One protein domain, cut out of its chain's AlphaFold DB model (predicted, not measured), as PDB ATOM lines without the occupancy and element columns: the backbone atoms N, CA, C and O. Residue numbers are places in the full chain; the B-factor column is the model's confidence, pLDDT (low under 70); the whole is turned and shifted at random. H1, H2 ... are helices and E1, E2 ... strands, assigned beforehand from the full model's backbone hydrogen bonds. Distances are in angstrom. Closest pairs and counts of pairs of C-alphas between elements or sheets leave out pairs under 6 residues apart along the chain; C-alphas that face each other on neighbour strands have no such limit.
ATOM      1  N   TYR A   2      -4.795 -41.458  48.542       89.19
ATOM      2  CA  TYR A   2      -4.175 -40.123  48.685       89.19
ATOM      3  C   TYR A   2      -4.437 -39.376  50.007       89.19
ATOM      4  O   TYR A   2      -3.484 -38.961  50.658       89.19
ATOM      5  N   LEU A   3      -5.694 -39.254  50.456       93.38
ATOM      6  CA  LEU A   3      -5.993 -38.628  51.759       93.38
ATOM      7  C   LEU A   3      -5.425 -39.428  52.938       93.38
ATOM      8  O   LEU A   3      -5.012 -38.849  53.935       93.38
ATOM      9  N   HIS A   4      -5.365 -40.754  52.806       94.25
ATOM     10  CA  HIS A   4      -4.721 -41.601  53.803       94.25
ATOM     11  C   HIS A   4      -3.200 -41.391  53.814       94.25
ATOM     12  O   HIS A   4      -2.615 -41.266  54.881       94.25
ATOM     13  N   THR A   5      -2.560 -41.275  52.647       91.50
ATOM     14  CA  THR A   5      -1.137 -40.924  52.544       91.50
ATOM     15  C   THR A   5      -0.852 -39.586  53.221       91.50
ATOM     16  O   THR A   5       0.114 -39.493  53.974       91.50
ATOM     17  N   LEU A   6      -1.705 -38.577  53.003       91.62
ATOM     18  CA  LEU A   6      -1.582 -37.270  53.648       91.62
ATOM     19  C   LEU A   6      -1.718 -37.366  55.176       91.62
ATOM     20  O   LEU A   6      -0.885 -36.822  55.894       91.62
ATOM     21  N   ASP A   7      -2.720 -38.090  55.675       93.44
ATOM     22  CA  ASP A   7      -2.891 -38.353  57.109       93.44
ATOM     23  C   ASP A   7      -1.645 -39.012  57.729       93.44
ATOM     24  O   ASP A   7      -1.129 -38.548  58.749       93.44
ATOM     25  N   GLN A   8      -1.104 -40.050  57.083       93.44
ATOM     26  CA  GLN A   8       0.102 -40.729  57.562       93.44
ATOM     27  C   GLN A   8       1.334 -39.821  57.518       93.44
ATOM     28  O   GLN A   8       2.112 -39.820  58.470       93.44
ATOM     29  N   TYR A   9       1.495 -39.029  56.457       89.19
ATOM     30  CA  TYR A   9       2.568 -38.043  56.332       89.19
ATOM     31  C   TYR A   9       2.538 -37.052  57.501       89.19
ATOM     32  O   TYR A   9       3.514 -36.928  58.238       89.19
ATOM     33  N   LEU A  10       1.391 -36.399  57.716       90.00
ATOM     34  CA  LEU A  10       1.236 -35.361  58.736       90.00
ATOM     35  C   LEU A  10       1.355 -35.920  60.159       90.00
ATOM     36  O   LEU A  10       1.906 -35.258  61.034       90.00
ATOM     37  N   THR A  11       0.875 -37.143  60.389       91.25
ATOM     38  CA  THR A  11       0.858 -37.757  61.726       91.25
ATOM     39  C   THR A  11       2.194 -38.391  62.111       91.25
ATOM     40  O   THR A  11       2.523 -38.466  63.295       91.25
ATOM     41  N   ARG A  12       2.957 -38.916  61.143       87.56
ATOM     42  CA  ARG A  12       4.139 -39.757  61.417       87.56
ATOM     43  C   ARG A  12       5.462 -39.124  61.009       87.56
ATOM     44  O   ARG A  12       6.484 -39.492  61.581       87.56
ATOM     45  N   PHE A  13       5.451 -38.183  60.068       85.00
ATOM     46  CA  PHE A  13       6.664 -37.586  59.504       85.00
ATOM     47  C   PHE A  13       6.623 -36.047  59.505       85.00
ATOM     48  O   PHE A  13       6.898 -35.422  58.477       85.00
ATOM     49  N   PRO A  14       6.287 -35.398  60.638       76.81
ATOM     50  CA  PRO A  14       6.224 -33.943  60.691       76.81
ATOM     51  C   PRO A  14       7.589 -33.326  60.345       76.81
ATOM     52  O   PRO A  14       8.618 -33.719  60.890       76.81
ATOM     53  N   GLY A  15       7.589 -32.350  59.433       64.38
ATOM     54  CA  GLY A  15       8.785 -31.588  59.054       64.38
ATOM     55  C   GLY A  15       9.746 -32.279  58.078       64.38
ATOM     56  O   GLY A  15      10.815 -31.730  57.826       64.38
ATOM     57  N   ARG A  16       9.396 -33.445  57.515       69.31
ATOM     58  CA  ARG A  16      10.224 -34.139  56.509       69.31
ATOM     59  C   ARG A  16       9.587 -34.072  55.126       69.31
ATOM     60  O   ARG A  16       8.368 -34.066  55.050       69.31
ATOM     61  N   PHE A  17      10.385 -34.001  54.057       58.84
ATOM     62  CA  PHE A  17       9.911 -33.851  52.671       58.84
ATOM     63  C   PHE A  17       9.854 -35.193  51.943       58.84
ATOM     64  O   PHE A  17      10.679 -36.063  52.189       58.84
ATOM     65  N   ALA A  18       8.885 -35.351  51.040       60.47
ATOM     66  CA  ALA A  18       8.714 -36.569  50.258       60.47
ATOM     67  C   ALA A  18       9.298 -36.465  48.848       60.47
ATOM     68  O   ALA A  18       9.174 -35.433  48.192       60.47
ATOM     69  N   LEU A  19       9.817 -37.590  48.360       60.22
ATOM     70  CA  LEU A  19      10.296 -37.775  46.993       60.22
ATOM     71  C   LEU A  19       9.377 -38.716  46.236       60.22
ATOM     72  O   LEU A  19       9.334 -39.904  46.544       60.22
ATOM     73  N   VAL A  20       8.653 -38.172  45.260       61.03
ATOM     74  CA  VAL A  20       7.636 -38.914  44.518       61.03
ATOM     75  C   VAL A  20       8.242 -39.495  43.249       61.03
ATOM     76  O   VAL A  20       8.731 -38.758  42.401       61.03
ATOM     77  N   VAL A  21       8.154 -40.813  43.118       62.59
ATOM     78  CA  VAL A  21       8.466 -41.545  41.888       62.59
ATOM     79  C   VAL A  21       7.174 -41.718  41.085       62.59
ATOM     80  O   VAL A  21       6.090 -41.822  41.658       62.59
ATOM     81  N   TYR A  22       7.265 -41.710  39.759       60.81
ATOM     82  CA  TYR A  22       6.174 -42.098  38.868       60.81
ATOM     83  C   TYR A  22       6.733 -42.982  37.761       60.81
ATOM     84  O   TYR A  22       7.807 -42.714  37.235       60.81
ATOM     85  N   SER A  23       5.986 -44.013  37.373       56.53
ATOM     86  CA  SER A  23       6.352 -44.855  36.235       56.53
ATOM     87  C   SER A  23       5.507 -44.532  35.002       56.53
ATOM     88  O   SER A  23       4.313 -44.249  35.146       56.53
ATOM     89  N   PRO A  24       6.076 -44.625  33.782       54.16
ATOM     90  CA  PRO A  24       5.303 -44.678  32.554       54.16
ATOM     91  C   PRO A  24       4.413 -45.937  32.497       54.16
ATOM     92  O   PRO A  24       4.607 -46.882  33.270       54.16
ATOM     93  N   PRO A  25       3.430 -45.965  31.576       56.31
ATOM     94  CA  PRO A  25       2.535 -47.101  31.390       56.31
ATOM     95  C   PRO A  25       3.299 -48.406  31.154       56.31
ATOM     96  O   PRO A  25       4.036 -48.512  30.172       56.31
ATOM     97  N   ALA A  26       3.079 -49.411  32.001       57.28
ATOM     98  CA  ALA A  26       3.539 -50.767  31.729       57.28
ATOM     99  C   ALA A  26       2.809 -51.300  30.482       57.28
ATOM    100  O   ALA A  26       1.578 -51.254  30.396       57.28
ATOM    101  N   ARG A  27       3.550 -51.772  29.471       54.69
ATOM    102  CA  ARG A  27       2.942 -52.492  28.344       54.69
ATOM    103  C   ARG A  27       2.712 -53.937  28.771       54.69
ATOM    104  O   ARG A  27       3.590 -54.598  29.292       54.69
ATOM    105  N   ARG A  28       1.482 -54.392  28.568       57.72
ATOM    106  CA  ARG A  28       0.951 -55.678  29.021       57.72
ATOM    107  C   ARG A  28       1.749 -56.887  28.501       57.72
ATOM    108  O   ARG A  28       1.961 -56.993  27.295       57.72
ATOM    109  N   ILE A  29       1.992 -57.857  29.385       54.28
ATOM    110  CA  ILE A  29       2.210 -59.276  29.056       54.28
ATOM    111  C   ILE A  29       0.880 -60.022  29.252       54.28
ATOM    112  O   ILE A  29       0.047 -59.638  30.075       54.28
ATOM    113  N   ARG A  30       0.612 -61.008  28.393       60.19
ATOM    114  CA  ARG A  30      -0.684 -61.692  28.252       60.19
ATOM    115  C   ARG A  30      -1.066 -62.523  29.493       60.19
ATOM    116  O   ARG A  30      -0.221 -62.937  30.271       60.19
ATOM    117  N   ASP A  31      -2.375 -62.758  29.605       67.19
ATOM    118  CA  ASP A  31      -3.065 -63.797  30.394       67.19
ATOM    119  C   ASP A  31      -3.178 -63.676  31.928       67.19
ATOM    120  O   ASP A  31      -3.999 -64.388  32.505       67.19
ATOM    121  N   GLU A  32      -2.514 -62.716  32.582       74.25
ATOM    122  CA  GLU A  32      -2.619 -62.528  34.042       74.25
ATOM    123  C   GLU A  32      -3.049 -61.106  34.481       74.25
ATOM    124  O   GLU A  32      -2.704 -60.132  33.802       74.25
ATOM    125  N   PRO A  33      -3.802 -60.936  35.597       84.56
ATOM    126  CA  PRO A  33      -4.092 -59.615  36.152       84.56
ATOM    127  C   PRO A  33      -2.820 -58.868  36.577       84.56
ATOM    128  O   PRO A  33      -1.972 -59.403  37.291       84.56
ATOM    129  N   LEU A  34      -2.732 -57.593  36.189       84.06
ATOM    130  CA  LEU A  34      -1.581 -56.718  36.436       84.06
ATOM    131  C   LEU A  34      -1.203 -56.643  37.923       84.06
ATOM    132  O   LEU A  34      -0.029 -56.740  38.274       84.06
ATOM    133  N   TRP A  35      -2.208 -56.515  38.791       89.81
ATOM    134  CA  TRP A  35      -2.012 -56.480  40.236       89.81
ATOM    135  C   TRP A  35      -1.353 -57.747  40.782       89.81
ATOM    136  O   TRP A  35      -0.448 -57.664  41.601       89.81
ATOM    137  N   THR A  36      -1.753 -58.920  40.290       89.50
ATOM    138  CA  THR A  36      -1.223 -60.207  40.756       89.50
ATOM    139  C   THR A  36       0.254 -60.369  40.389       89.50
ATOM    140  O   THR A  36       1.044 -60.851  41.201       89.50
ATOM    141  N   VAL A  37       0.652 -59.906  39.198       89.44
ATOM    142  CA  VAL A  37       2.068 -59.848  38.800       89.44
ATOM    143  C   VAL A  37       2.846 -58.900  39.715       89.44
ATOM    144  O   VAL A  37       3.923 -59.258  40.188       89.44
ATOM    145  N   LEU A  38       2.285 -57.724  40.019       91.19
ATOM    146  CA  LEU A  38       2.905 -56.754  40.922       91.19
ATOM    147  C   LEU A  38       3.091 -57.317  42.336       91.19
ATOM    148  O   LEU A  38       4.179 -57.208  42.892       91.19
ATOM    149  N   GLU A  39       2.063 -57.941  42.912       93.44
ATOM    150  CA  GLU A  39       2.123 -58.531  44.254       93.44
ATOM    151  C   GLU A  39       3.229 -59.586  44.351       93.44
ATOM    152  O   GLU A  39       4.040 -59.547  45.281       93.44
ATOM    153  N   ARG A  40       3.333 -60.474  43.355       92.75
ATOM    154  CA  ARG A  40       4.429 -61.449  43.302       92.75
ATOM    155  C   ARG A  40       5.790 -60.806  43.104       92.75
ATOM    156  O   ARG A  40       6.738 -61.214  43.765       92.75
ATOM    157  N   GLY A  41       5.893 -59.809  42.223       93.44
ATOM    158  CA  GLY A  41       7.134 -59.067  42.009       93.44
ATOM    159  C   GLY A  41       7.618 -58.380  43.287       93.44
ATOM    160  O   GLY A  41       8.816 -58.291  43.524       93.44
ATOM    161  N   LEU A  42       6.695 -57.941  44.146       95.94
ATOM    162  CA  LEU A  42       6.999 -57.402  45.470       95.94
ATOM    163  C   LEU A  42       7.362 -58.486  46.500       95.94
ATOM    164  O   LEU A  42       7.720 -58.146  47.624       95.94
ATOM    165  N   GLY A  43       7.290 -59.773  46.154       96.00
ATOM    166  CA  GLY A  43       7.588 -60.893  47.050       96.00
ATOM    167  C   GLY A  43       6.437 -61.282  47.984       96.00
ATOM    168  O   GLY A  43       6.667 -61.954  48.992       96.00
ATOM    169  N   LEU A  44       5.204 -60.859  47.689       94.75
ATOM    170  CA  LEU A  44       4.024 -61.227  48.469       94.75
ATOM    171  C   LEU A  44       3.537 -62.624  48.064       94.75
ATOM    172  O   LEU A  44       3.294 -62.902  46.892       94.75
ATOM    173  N   ASN A  45       3.365 -63.503  49.053       85.00
ATOM    174  CA  ASN A  45       3.012 -64.917  48.848       85.00
ATOM    175  C   ASN A  45       1.548 -65.237  49.203       85.00
ATOM    176  O   ASN A  45       1.197 -66.392  49.435       85.00
ATOM    177  N   GLY A  46       0.695 -64.218  49.300       87.00
ATOM    178  CA  GLY A  46      -0.702 -64.363  49.695       87.00
ATOM    179  C   GLY A  46      -1.389 -63.014  49.911       87.00
ATOM    180  O   GLY A  46      -0.740 -61.972  49.787       87.00
ATOM    181  N   PRO A  47      -2.696 -63.023  50.232       88.81
ATOM    182  CA  PRO A  47      -3.445 -61.797  50.468       88.81
ATOM    183  C   PRO A  47      -2.869 -61.045  51.669       88.81
ATOM    184  O   PRO A  47      -2.690 -61.617  52.743       88.81
ATOM    185  N   VAL A  48      -2.615 -59.753  51.484       95.56
ATOM    186  CA  VAL A  48      -2.216 -58.839  52.559       95.56
ATOM    187  C   VAL A  48      -3.470 -58.223  53.158       95.56
ATOM    188  O   VAL A  48      -4.346 -57.768  52.422       95.56
ATOM    189  N   VAL A  49      -3.560 -58.156  54.485       96.19
ATOM    190  CA  VAL A  49      -4.605 -57.388  55.163       96.19
ATOM    191  C   VAL A  49      -4.027 -56.154  55.839       96.19
ATOM    192  O   VAL A  49      -2.851 -56.066  56.195       96.19
ATOM    193  N   ARG A  50      -4.873 -55.135  56.001       97.50
ATOM    194  CA  ARG A  50      -4.469 -53.897  56.663       97.50
ATOM    195  C   ARG A  50      -4.010 -54.194  58.094       97.50
ATOM    196  O   ARG A  50      -4.751 -54.787  58.869       97.50
ATOM    197  N   GLY A  51      -2.833 -53.693  58.452       97.56
ATOM    198  CA  GLY A  51      -2.192 -53.905  59.749       97.56
ATOM    199  C   GLY A  51      -1.112 -54.987  59.740       97.56
ATOM    200  O   GLY A  51      -0.325 -55.031  60.687       97.56
ATOM    201  N   ASP A  52      -1.019 -55.794  58.681       97.88
ATOM    202  CA  ASP A  52       0.012 -56.821  58.564       97.88
ATOM    203  C   ASP A  52       1.413 -56.224  58.546       97.88
ATOM    204  O   ASP A  52       1.664 -55.177  57.939       97.88
ATOM    205  N   ARG A  53       2.350 -56.938  59.172       97.44
ATOM    206  CA  ARG A  53       3.774 -56.729  58.924       97.44
ATOM    207  C   ARG A  53       4.136 -57.430  57.629       97.44
ATOM    208  O   ARG A  53       3.969 -58.641  57.515       97.44
ATOM    209  N   VAL A  54       4.645 -56.662  56.680       97.25
ATOM    210  CA  VAL A  54       5.016 -57.145  55.355       97.25
ATOM    211  C   VAL A  54       6.489 -56.883  55.099       97.25
ATOM    212  O   VAL A  54       7.060 -55.901  55.583       97.25
ATOM    213  N   ARG A  55       7.088 -57.773  54.314       96.94
ATOM    214  CA  ARG A  55       8.437 -57.634  53.781       96.94
ATOM    215  C   ARG A  55       8.334 -57.685  52.268       96.94
ATOM    216  O   ARG A  55       8.057 -58.747  51.721       96.94
ATOM    217  N   LEU A  56       8.517 -56.542  51.621       97.38
ATOM    218  CA  LEU A  56       8.592 -56.468  50.170       97.38
ATOM    219  C   LEU A  56      10.037 -56.745  49.759       97.38
ATOM    220  O   LEU A  56      10.954 -56.130  50.300       97.38
ATOM    221  N   ALA A  57      10.245 -57.659  48.822       96.62
ATOM    222  CA  ALA A  57      11.569 -58.031  48.331       96.62
ATOM    223  C   ALA A  57      11.622 -58.021  46.792       96.62
ATOM    224  O   ALA A  57      11.833 -59.075  46.191       96.62
ATOM    225  N   PRO A  58      11.409 -56.855  46.151       94.62
ATOM    226  CA  PRO A  58      11.566 -56.739  44.711       94.62
ATOM    227  C   PRO A  58      13.007 -57.020  44.285       94.62
ATOM    228  O   PRO A  58      13.960 -56.553  44.912       94.62
ATOM    229  N   GLU A  59      13.162 -57.808  43.224       93.06
ATOM    230  CA  GLU A  59      14.468 -58.236  42.724       93.06
ATOM    231  C   GLU A  59      15.368 -57.041  42.374       93.06
ATOM    232  O   GLU A  59      14.934 -56.064  41.766       93.06
ATOM    233  N   GLY A  60      16.636 -57.104  42.788       91.81
ATOM    234  CA  GLY A  60      17.613 -56.036  42.556       91.81
ATOM    235  C   GLY A  60      17.427 -54.783  43.422       91.81
ATOM    236  O   GLY A  60      18.246 -53.868  43.338       91.81
ATOM    237  N   LEU A  61      16.400 -54.736  44.280       92.56
ATOM    238  CA  LEU A  61      16.134 -53.625  45.191       92.56
ATOM    239  C   LEU A  61      16.379 -54.023  46.652       92.56
ATOM    240  O   LEU A  61      16.365 -55.196  47.026       92.56
ATOM    241  N   THR A  62      16.598 -53.021  47.505       91.44
ATOM    242  CA  THR A  62      16.699 -53.257  48.951       91.44
ATOM    243  C   THR A  62      15.327 -53.670  49.495       91.44
ATOM    244  O   THR A  62      14.346 -52.975  49.209       91.44
ATOM    245  N   PRO A  63      15.227 -54.758  50.284       94.75
ATOM    246  CA  PRO A  63      13.961 -55.160  50.879       94.75
ATOM    247  C   PRO A  63      13.359 -54.066  51.763       94.75
ATOM    248  O   PRO A  63      14.063 -53.410  52.529       94.75
ATOM    249  N   ILE A  64      12.041 -53.914  51.689       94.38
ATOM    250  CA  ILE A  64      11.273 -52.965  52.493       94.38
ATOM    251  C   ILE A  64      10.517 -53.741  53.560       94.38
ATOM    252  O   ILE A  64       9.696 -54.599  53.241       94.38
ATOM    253  N   GLU A  65      10.729 -53.395  54.823       96.81
ATOM    254  CA  GLU A  65       9.982 -53.962  55.945       96.81
ATOM    255  C   GLU A  65       9.097 -52.895  56.580       96.81
ATOM    256  O   GLU A  65       9.556 -51.817  56.966       96.81
ATOM    257  N   GLY A  66       7.803 -53.183  56.686       97.12
ATOM    258  CA  GLY A  66       6.842 -52.199  57.159       97.12
ATOM    259  C   GLY A  66       5.489 -52.790  57.511       97.12
ATOM    260  O   GLY A  66       5.310 -54.001  57.622       97.12
ATOM    261  N   VAL A  67       4.527 -51.897  57.717       98.25
ATOM    262  CA  VAL A  67       3.135 -52.249  57.997       98.25
ATOM    263  C   VAL A  67       2.278 -51.891  56.794       98.25
ATOM    264  O   VAL A  67       2.368 -50.763  56.305       98.25
ATOM    265  N   ALA A  68       1.415 -52.810  56.364       98.12
ATOM    266  CA  ALA A  68       0.382 -52.548  55.368       98.12
ATOM    267  C   ALA A  68      -0.663 -51.574  55.946       98.12
ATOM    268  O   ALA A  68      -1.623 -51.974  56.607       98.12
ATOM    269  N   ASP A  69      -0.460 -50.267  55.771       97.94
ATOM    270  CA  ASP A  69      -1.317 -49.227  56.356       97.94
ATOM    271  C   ASP A  69      -2.592 -48.979  55.532       97.94
ATOM    272  O   ASP A  69      -3.604 -48.514  56.076       97.94
ATOM    273  N   TYR A  70      -2.570 -49.388  54.258       97.81
ATOM    274  CA  TYR A  70      -3.671 -49.289  53.311       97.81
ATOM    275  C   TYR A  70      -3.706 -50.503  52.380       97.81
ATOM    276  O   TYR A  70      -2.724 -50.797  51.706       97.81
ATOM    277  N   VAL A  71      -4.859 -51.164  52.282       97.38
ATOM    278  CA  VAL A  71      -5.096 -52.266  51.340       97.38
ATOM    279  C   VAL A  71      -6.467 -52.076  50.699       97.38
ATOM    280  O   VAL A  71      -7.452 -51.851  51.403       97.38
ATOM    281  N   ALA A  72      -6.531 -52.145  49.372       95.00
ATOM    282  CA  ALA A  72      -7.762 -52.227  48.586       95.00
ATOM    283  C   ALA A  72      -7.465 -52.949  47.248       95.00
ATOM    284  O   ALA A  72      -6.292 -53.087  46.913       95.00
ATOM    285  N   PRO A  73      -8.473 -53.365  46.453       88.94
ATOM    286  CA  PRO A  73      -8.286 -54.251  45.288       88.94
ATOM    287  C   PRO A  73      -7.246 -53.848  44.221       88.94
ATOM    288  O   PRO A  73      -6.854 -54.694  43.433       88.94
ATOM    289  N   HIS A  74      -6.797 -52.590  44.195       89.44
ATOM    290  CA  HIS A  74      -5.799 -52.053  43.253       89.44
ATOM    291  C   HIS A  74      -4.789 -51.124  43.946       89.44
ATOM    292  O   HIS A  74      -4.201 -50.232  43.331       89.44
ATOM    293  N   PHE A  75      -4.684 -51.242  45.271       94.75
ATOM    294  CA  PHE A  75      -3.949 -50.311  46.109       94.75
ATOM    295  C   PHE A  75      -3.273 -51.038  47.261       94.75
ATOM    296  O   PHE A  75      -3.942 -51.648  48.096       94.75
ATOM    297  N   LEU A  76      -1.968 -50.834  47.383       97.19
ATOM    298  CA  LEU A  76      -1.197 -51.256  48.542       97.19
ATOM    299  C   LEU A  76      -0.375 -50.079  49.056       97.19
ATOM    300  O   LEU A  76       0.313 -49.389  48.308       97.19
ATOM    301  N   GLY A  77      -0.492 -49.828  50.351       97.12
ATOM    302  CA  GLY A  77       0.294 -48.860  51.090       97.12
ATOM    303  C   GLY A  77       1.110 -49.575  52.149       97.12
ATOM    304  O   GLY A  77       0.548 -50.323  52.949       97.12
ATOM    305  N   VAL A  78       2.418 -49.336  52.160       97.75
ATOM    306  CA  VAL A  78       3.323 -49.832  53.194       97.75
ATOM    307  C   VAL A  78       4.001 -48.649  53.864       97.75
ATOM    308  O   VAL A  78       4.631 -47.820  53.209       97.75
ATOM    309  N   ARG A  79       3.871 -48.570  55.187       96.88
ATOM    310  CA  ARG A  79       4.560 -47.580  56.014       96.88
ATOM    311  C   ARG A  79       5.727 -48.231  56.742       96.88
ATOM    312  O   ARG A  79       5.527 -49.194  57.484       96.88
ATOM    313  N   THR A  80       6.910 -47.653  56.585       94.94
ATOM    314  CA  THR A  80       8.129 -48.009  57.323       94.94
ATOM    315  C   THR A  80       8.397 -46.981  58.431       94.94
ATOM    316  O   THR A  80       7.545 -46.137  58.735       94.94
ATOM    317  N   GLY A  81       9.564 -47.061  59.078       92.19
ATOM    318  CA  GLY A  81      10.018 -46.045  60.035       92.19
ATOM    319  C   GLY A  81      10.441 -44.721  59.386       92.19
ATOM    320  O   GLY A  81      10.495 -43.696  60.063       92.19
ATOM    321  N   ASP A  82      10.713 -44.734  58.086       89.50
ATOM    322  CA  ASP A  82      11.362 -43.663  57.329       89.50
ATOM    323  C   ASP A  82      10.736 -43.425  55.947       89.50
ATOM    324  O   ASP A  82      11.259 -42.636  55.165       89.50
ATOM    325  N   GLY A  83       9.602 -44.054  55.639       90.81
ATOM    326  CA  GLY A  83       8.985 -43.908  54.334       90.81
ATOM    327  C   GLY A  83       7.550 -44.405  54.225       90.81
ATOM    328  O   GLY A  83       7.046 -45.187  55.038       90.81
ATOM    329  N   LEU A  84       6.878 -43.924  53.181       93.44
ATOM    330  CA  LEU A  84       5.585 -44.411  52.715       93.44
ATOM    331  C   LEU A  84       5.738 -44.915  51.282       93.44
ATOM    332  O   LEU A  84       6.081 -44.142  50.391       93.44
ATOM    333  N   TYR A  85       5.420 -46.182  51.056       93.69
ATOM    334  CA  TYR A  85       5.509 -46.847  49.762       93.69
ATOM    335  C   TYR A  85       4.096 -47.114  49.249       93.69
ATOM    336  O   TYR A  85       3.297 -47.755  49.937       93.69
ATOM    337  N   ARG A  86       3.743 -46.556  48.086       93.88
ATOM    338  CA  ARG A  86       2.379 -46.565  47.541       93.88
ATOM    339  C   ARG A  86       2.380 -47.217  46.167       93.88
ATOM    340  O   ARG A  86       2.940 -46.672  45.226       93.88
ATOM    341  N   PHE A  87       1.693 -48.342  46.056       92.75
ATOM    342  CA  PHE A  87       1.510 -49.082  44.815       92.75
ATOM    343  C   PHE A  87       0.063 -48.935  44.366       92.75
ATOM    344  O   PHE A  87      -0.864 -49.097  45.169       92.75
ATOM    345  N   ILE A  88      -0.127 -48.571  43.103       90.38
ATOM    346  CA  ILE A  88      -1.431 -48.235  42.539       90.38
ATOM    347  C   ILE A  88      -1.522 -48.854  41.152       90.38
ATOM    348  O   ILE A  88      -0.730 -48.518  40.277       90.38
ATOM    349  N   GLU A  89      -2.516 -49.703  40.922       87.81
ATOM    350  CA  GLU A  89      -2.930 -50.020  39.558       87.81
ATOM    351  C   GLU A  89      -3.859 -48.906  39.055       87.81
ATOM    352  O   GLU A  89      -4.913 -48.616  39.625       87.81
ATOM    353  N   GLY A  90      -3.408 -48.221  38.007       78.62
ATOM    354  CA  GLY A  90      -4.113 -47.137  37.344       78.62
ATOM    355  C   GLY A  90      -4.873 -47.596  36.100       78.62
ATOM    356  O   GLY A  90      -4.856 -48.754  35.685       78.62
ATOM    357  N   SER A  91      -5.540 -46.647  35.444       73.81
ATOM    358  CA  SER A  91      -6.238 -46.902  34.177       73.81
ATOM    359  C   SER A  91      -5.282 -47.371  33.068       73.81
ATOM    360  O   SER A  91      -4.093 -47.070  33.124       73.81
ATOM    361  N   LYS A  92      -5.800 -48.021  32.014       71.75
ATOM    362  CA  LYS A  92      -5.027 -48.426  30.817       71.75
ATOM    363  C   LYS A  92      -3.820 -49.339  31.117       71.75
ATOM    364  O   LYS A  92      -2.776 -49.181  30.492       71.75
ATOM    365  N   SER A  93      -3.974 -50.279  32.053       74.12
ATOM    366  CA  SER A  93      -2.921 -51.236  32.435       74.12
ATOM    367  C   SER A  93      -1.648 -50.560  32.956       74.12
ATOM    368  O   SER A  93      -0.541 -50.975  32.633       74.12
ATOM    369  N   THR A  94      -1.799 -49.496  33.743       77.31
ATOM    370  CA  THR A  94      -0.655 -48.781  34.319       77.31
ATOM    371  C   THR A  94      -0.428 -49.174  35.768       77.31
ATOM    372  O   THR A  94      -1.380 -49.405  36.508       77.31
ATOM    373  N   VAL A  95       0.836 -49.212  36.182       83.69
ATOM    374  CA  VAL A  95       1.215 -49.258  37.595       83.69
ATOM    375  C   VAL A  95       1.897 -47.944  37.938       83.69
ATOM    376  O   VAL A  95       2.770 -47.477  37.208       83.69
ATOM    377  N   VAL A  96       1.488 -47.349  39.051       83.69
ATOM    378  CA  VAL A  96       2.103 -46.159  39.628       83.69
ATOM    379  C   VAL A  96       2.697 -46.532  40.977       83.69
ATOM    380  O   VAL A  96       2.026 -47.128  41.823       83.69
ATOM    381  N   ILE A  97       3.957 -46.156  41.170       87.56
ATOM    382  CA  ILE A  97       4.708 -46.361  42.405       87.56
ATOM    383  C   ILE A  97       5.043 -44.994  42.973       87.56
ATOM    384  O   ILE A  97       5.943 -44.342  42.468       87.56
ATOM    385  N   GLY A  98       4.319 -44.562  44.002       85.50
ATOM    386  CA  GLY A  98       4.569 -43.305  44.698       85.50
ATOM    387  C   GLY A  98       5.288 -43.551  46.015       85.50
ATOM    388  O   GLY A  98       4.724 -44.159  46.926       85.50
ATOM    389  N   HIS A  99       6.515 -43.062  46.148       88.19
ATOM    390  CA  HIS A  99       7.231 -43.089  47.420       88.19
ATOM    391  C   HIS A  99       7.178 -41.734  48.117       88.19
ATOM    392  O   HIS A  99       6.975 -40.692  47.507       88.19
ATOM    393  N   HIS A 100       7.299 -41.770  49.434       87.25
ATOM    394  CA  HIS A 100       7.579 -40.612  50.264       87.25
ATOM    395  C   HIS A 100       8.682 -41.062  51.212       87.25
ATOM    396  O   HIS A 100       8.386 -41.714  52.207       87.25
ATOM    397  N   ILE A 101       9.937 -40.814  50.846       85.62
ATOM    398  CA  ILE A 101      11.113 -41.258  51.600       85.62
ATOM    399  C   ILE A 101      11.619 -40.091  52.441       85.62
ATOM    400  O   ILE A 101      11.743 -38.981  51.935       85.62
ATOM    401  N   PHE A 102      11.893 -40.350  53.716       83.62
ATOM    402  CA  PHE A 102      12.283 -39.357  54.720       83.62
ATOM    403  C   PHE A 102      13.666 -39.635  55.325       83.62
ATOM    404  O   PHE A 102      13.980 -39.124  56.404       83.62
ATOM    405  N   SER A 103      14.457 -40.477  54.659       82.62
ATOM    406  CA  SER A 103      15.845 -40.775  55.007       82.62
ATOM    407  C   SER A 103      16.801 -39.973  54.127       82.62
ATOM    408  O   SER A 103      16.649 -39.967  52.907       82.62
ATOM    409  N   ASP A 104      17.831 -39.384  54.737       80.31
ATOM    410  CA  ASP A 104      18.910 -38.679  54.027       80.31
ATOM    411  C   ASP A 104      19.876 -39.645  53.313       80.31
ATOM    412  O   ASP A 104      20.727 -39.225  52.534       80.31
ATOM    413  N   SER A 105      19.768 -40.952  53.580       82.50
ATOM    414  CA  SER A 105      20.615 -41.983  52.968       82.50
ATOM    415  C   SER A 105      20.151 -42.420  51.579       82.50
ATOM    416  O   SER A 105      20.808 -43.258  50.964       82.50
ATOM    417  N   VAL A 106      18.994 -41.940  51.117       82.88
ATOM    418  CA  VAL A 106      18.414 -42.327  49.830       82.88
ATOM    419  C   VAL A 106      18.483 -41.144  48.882       82.88
ATOM    420  O   VAL A 106      17.808 -40.138  49.091       82.88
ATOM    421  N   ASP A 107      19.266 -41.287  47.814       85.56
ATOM    422  CA  ASP A 107      19.224 -40.329  46.718       85.56
ATOM    423  C   ASP A 107      17.920 -40.509  45.911       85.56
ATOM    424  O   ASP A 107      17.605 -41.626  45.478       85.56
ATOM    425  N   PRO A 108      17.133 -39.439  45.708       80.31
ATOM    426  CA  PRO A 108      15.877 -39.524  44.977       80.31
ATOM    427  C   PRO A 108      15.993 -40.036  43.551       80.31
ATOM    428  O   PRO A 108      15.155 -40.832  43.128       80.31
ATOM    429  N   ALA A 109      16.990 -39.557  42.809       82.94
ATOM    430  CA  ALA A 109      17.136 -39.885  41.402       82.94
ATOM    431  C   ALA A 109      17.582 -41.338  41.252       82.94
ATOM    432  O   ALA A 109      17.119 -42.042  40.357       82.94
ATOM    433  N   ASP A 110      18.449 -41.812  42.143       87.00
ATOM    434  CA  ASP A 110      18.861 -43.211  42.183       87.00
ATOM    435  C   ASP A 110      17.678 -44.115  42.535       87.00
ATOM    436  O   ASP A 110      17.422 -45.092  41.829       87.00
ATOM    437  N   ASN A 111      16.895 -43.751  43.557       85.69
ATOM    438  CA  ASN A 111      15.696 -44.497  43.930       85.69
ATOM    439  C   ASN A 111      14.666 -44.533  42.788       85.69
ATOM    440  O   ASN A 111      14.127 -45.596  42.486       85.69
ATOM    441  N   GLU A 112      14.404 -43.404  42.128       83.56
ATOM    442  CA  GLU A 112      13.526 -43.348  40.955       83.56
ATOM    443  C   GLU A 112      14.009 -44.285  39.844       83.56
ATOM    444  O   GLU A 112      13.237 -45.121  39.371       83.56
ATOM    445  N   ARG A 113      15.293 -44.205  39.465       86.62
ATOM    446  CA  ARG A 113      15.869 -45.047  38.405       86.62
ATOM    447  C   ARG A 113      15.785 -46.532  38.738       86.62
ATOM    448  O   ARG A 113      15.425 -47.320  37.868       86.62
ATOM    449  N   MET A 114      16.100 -46.915  39.974       89.12
ATOM    450  CA  MET A 114      16.070 -48.312  40.410       89.12
ATOM    451  C   MET A 114      14.651 -48.888  40.366       89.12
ATOM    452  O   MET A 114      14.437 -49.961  39.805       89.12
ATOM    453  N   TRP A 115      13.668 -48.161  40.904       89.31
ATOM    454  CA  TRP A 115      12.274 -48.610  40.911       89.31
ATOM    455  C   TRP A 115      11.645 -48.625  39.524       89.31
ATOM    456  O   TRP A 115      10.895 -49.548  39.210       89.31
ATOM    457  N   LEU A 116      11.970 -47.643  38.681       85.44
ATOM    458  CA  LEU A 116      11.544 -47.639  37.289       85.44
ATOM    459  C   LEU A 116      12.147 -48.820  36.520       85.44
ATOM    460  O   LEU A 116      11.422 -49.516  35.815       85.44
ATOM    461  N   GLY A 117      13.450 -49.072  36.678       87.31
ATOM    462  CA  GLY A 117      14.134 -50.195  36.036       87.31
ATOM    463  C   GLY A 117      13.539 -51.544  36.439       87.31
ATOM    464  O   GLY A 117      13.232 -52.357  35.573       87.31
ATOM    465  N   TRP A 118      13.292 -51.744  37.737       90.75
ATOM    466  CA  TRP A 118      12.617 -52.942  38.240       90.75
ATOM    467  C   TRP A 118      11.210 -53.104  37.654       90.75
ATOM    468  O   TRP A 118      10.849 -54.188  37.207       90.75
ATOM    469  N   LEU A 119      10.419 -52.030  37.621       86.81
ATOM    470  CA  LEU A 119       9.048 -52.094  37.122       86.81
ATOM    471  C   LEU A 119       8.991 -52.383  35.616       86.81
ATOM    472  O   LEU A 119       8.104 -53.104  35.168       86.81
ATOM    473  N   LEU A 120       9.935 -51.836  34.843       84.75
ATOM    474  CA  LEU A 120      10.077 -52.147  33.423       84.75
ATOM    475  C   LEU A 120      10.454 -53.615  33.225       84.75
ATOM    476  O   LEU A 120       9.757 -54.291  32.484       84.75
ATOM    477  N   ALA A 121      11.462 -54.121  33.941       86.56
ATOM    478  CA  ALA A 121      11.872 -55.524  33.862       86.56
ATOM    479  C   ALA A 121      10.750 -56.492  34.283       86.56
ATOM    480  O   ALA A 121      10.558 -57.531  33.659       86.56
ATOM    481  N   LEU A 122       9.955 -56.136  35.298       87.00
ATOM    482  CA  LEU A 122       8.816 -56.940  35.753       87.00
ATOM    483  C   LEU A 122       7.733 -57.102  34.674       87.00
ATOM    484  O   LEU A 122       7.015 -58.102  34.656       87.00
ATOM    485  N   PHE A 123       7.592 -56.103  33.800       80.31
ATOM    486  CA  PHE A 123       6.567 -56.052  32.758       80.31
ATOM    487  C   PHE A 123       7.139 -56.101  31.334       80.31
ATOM    488  O   PHE A 123       6.403 -55.864  30.374       80.31
ATOM    489  N   GLU A 124       8.423 -56.419  31.176       75.31
ATOM    490  CA  GLU A 124       9.050 -56.599  29.869       75.31
ATOM    491  C   GLU A 124       8.483 -57.851  29.189       75.31
ATOM    492  O   GLU A 124       8.463 -58.917  29.804       75.31
TER     493      GLU A 124
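This is residues 2 to 124 of the 129 residues of an uncharacterized protein of Sphaerisporangium krabiense (UniProt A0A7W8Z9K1). The core is a twisted sheet of five antiparallel strands, with H1 over one face, H2 beside the strands on the opposite face and H3 alongside edge strand E5. A bend in E2 turns the hairpin of E1 and E2 toward the side where H2 lies, and a long unnamed stretch, residues 13 to 33, runs past E5 to join H1 to H2. The printed part has 123 residues, with three named helices and five named strands in the order H1, H2, E1, E2, E3, E4, E5, H3; the sheet's order is E1, E2, E3, E4, E5, and the class is mixed, helices and strands. It is compact, with a radius of gyration of the C-alphas of 13.8 A and spans of 44 by 31 by 25 A.

Begin at E4, residues 83 to 90, and E5, residues 94 to 101, an antiparallel hairpin with N 86 and O 98 2.8 A apart. On the other side of E4 find E3, residues 75 to 79, where N 78 and O 85 are 2.9 A apart. E2, residues 64 to 72, bends by 74 degrees at residue 67; it pairs with E3 over 67 to 72, N 69 to O 77 at 3.0 A, and over 64 to 67 with E1, residues 53 to 56, N 54 to O 66 at 2.9 A. These five strands form a meander, each the antiparallel neighbour of the one before. H1, residues 2 to 12, is on the sheet over E3 and E4 at a height of 9.4 A, along the strands at 3 degrees to E4 on the local plane; its closest C-alphas to E4 are those of Thr 5 and Leu 84, 7.6 A. H2, residues 34 to 41, is on the opposite face at a height of 7.2 A, only just over none of the strands, with 2 of its C-alphas falling on E4; the closest C-alphas are those of Trp 35 and Glu 89, 6.6 A. H3, residues 108 to 122, is near E5, with 15 pairs of C-alphas within 10 A. H2 and H3 only just touch, with 3 pairs of C-alphas within 8 A, H3 through residue 122 alone; the closest are those of Gly 41 and Leu 122, 6.8 A. H1, H2, H3 and the sheet form three layers, helices on both faces of a sheet. In H1, H2 and H3 every O i to N i+4 pair is within hydrogen-bond range.

Find C-alpha 2 at (-4.175, -40.123, 48.685), where H1 begins its 15.2 A. E5 starts at C-alpha 94, (-0.655, -48.781, 34.319), and spans 22.2 A; E4 spans 21.7 A and E2 19.4 A. H3 runs 20.9 A to C-alpha 122 at (8.816, -56.940, 35.753).

The two C-alphas farthest apart, those of Gly 15 and Asp 31, are 44.7 A apart. The printed part has no cut. The links H1 to H2 and H2 to E1 are long. Mean pLDDT of the printed part is 85.5; residues 15 to 31 are under 70.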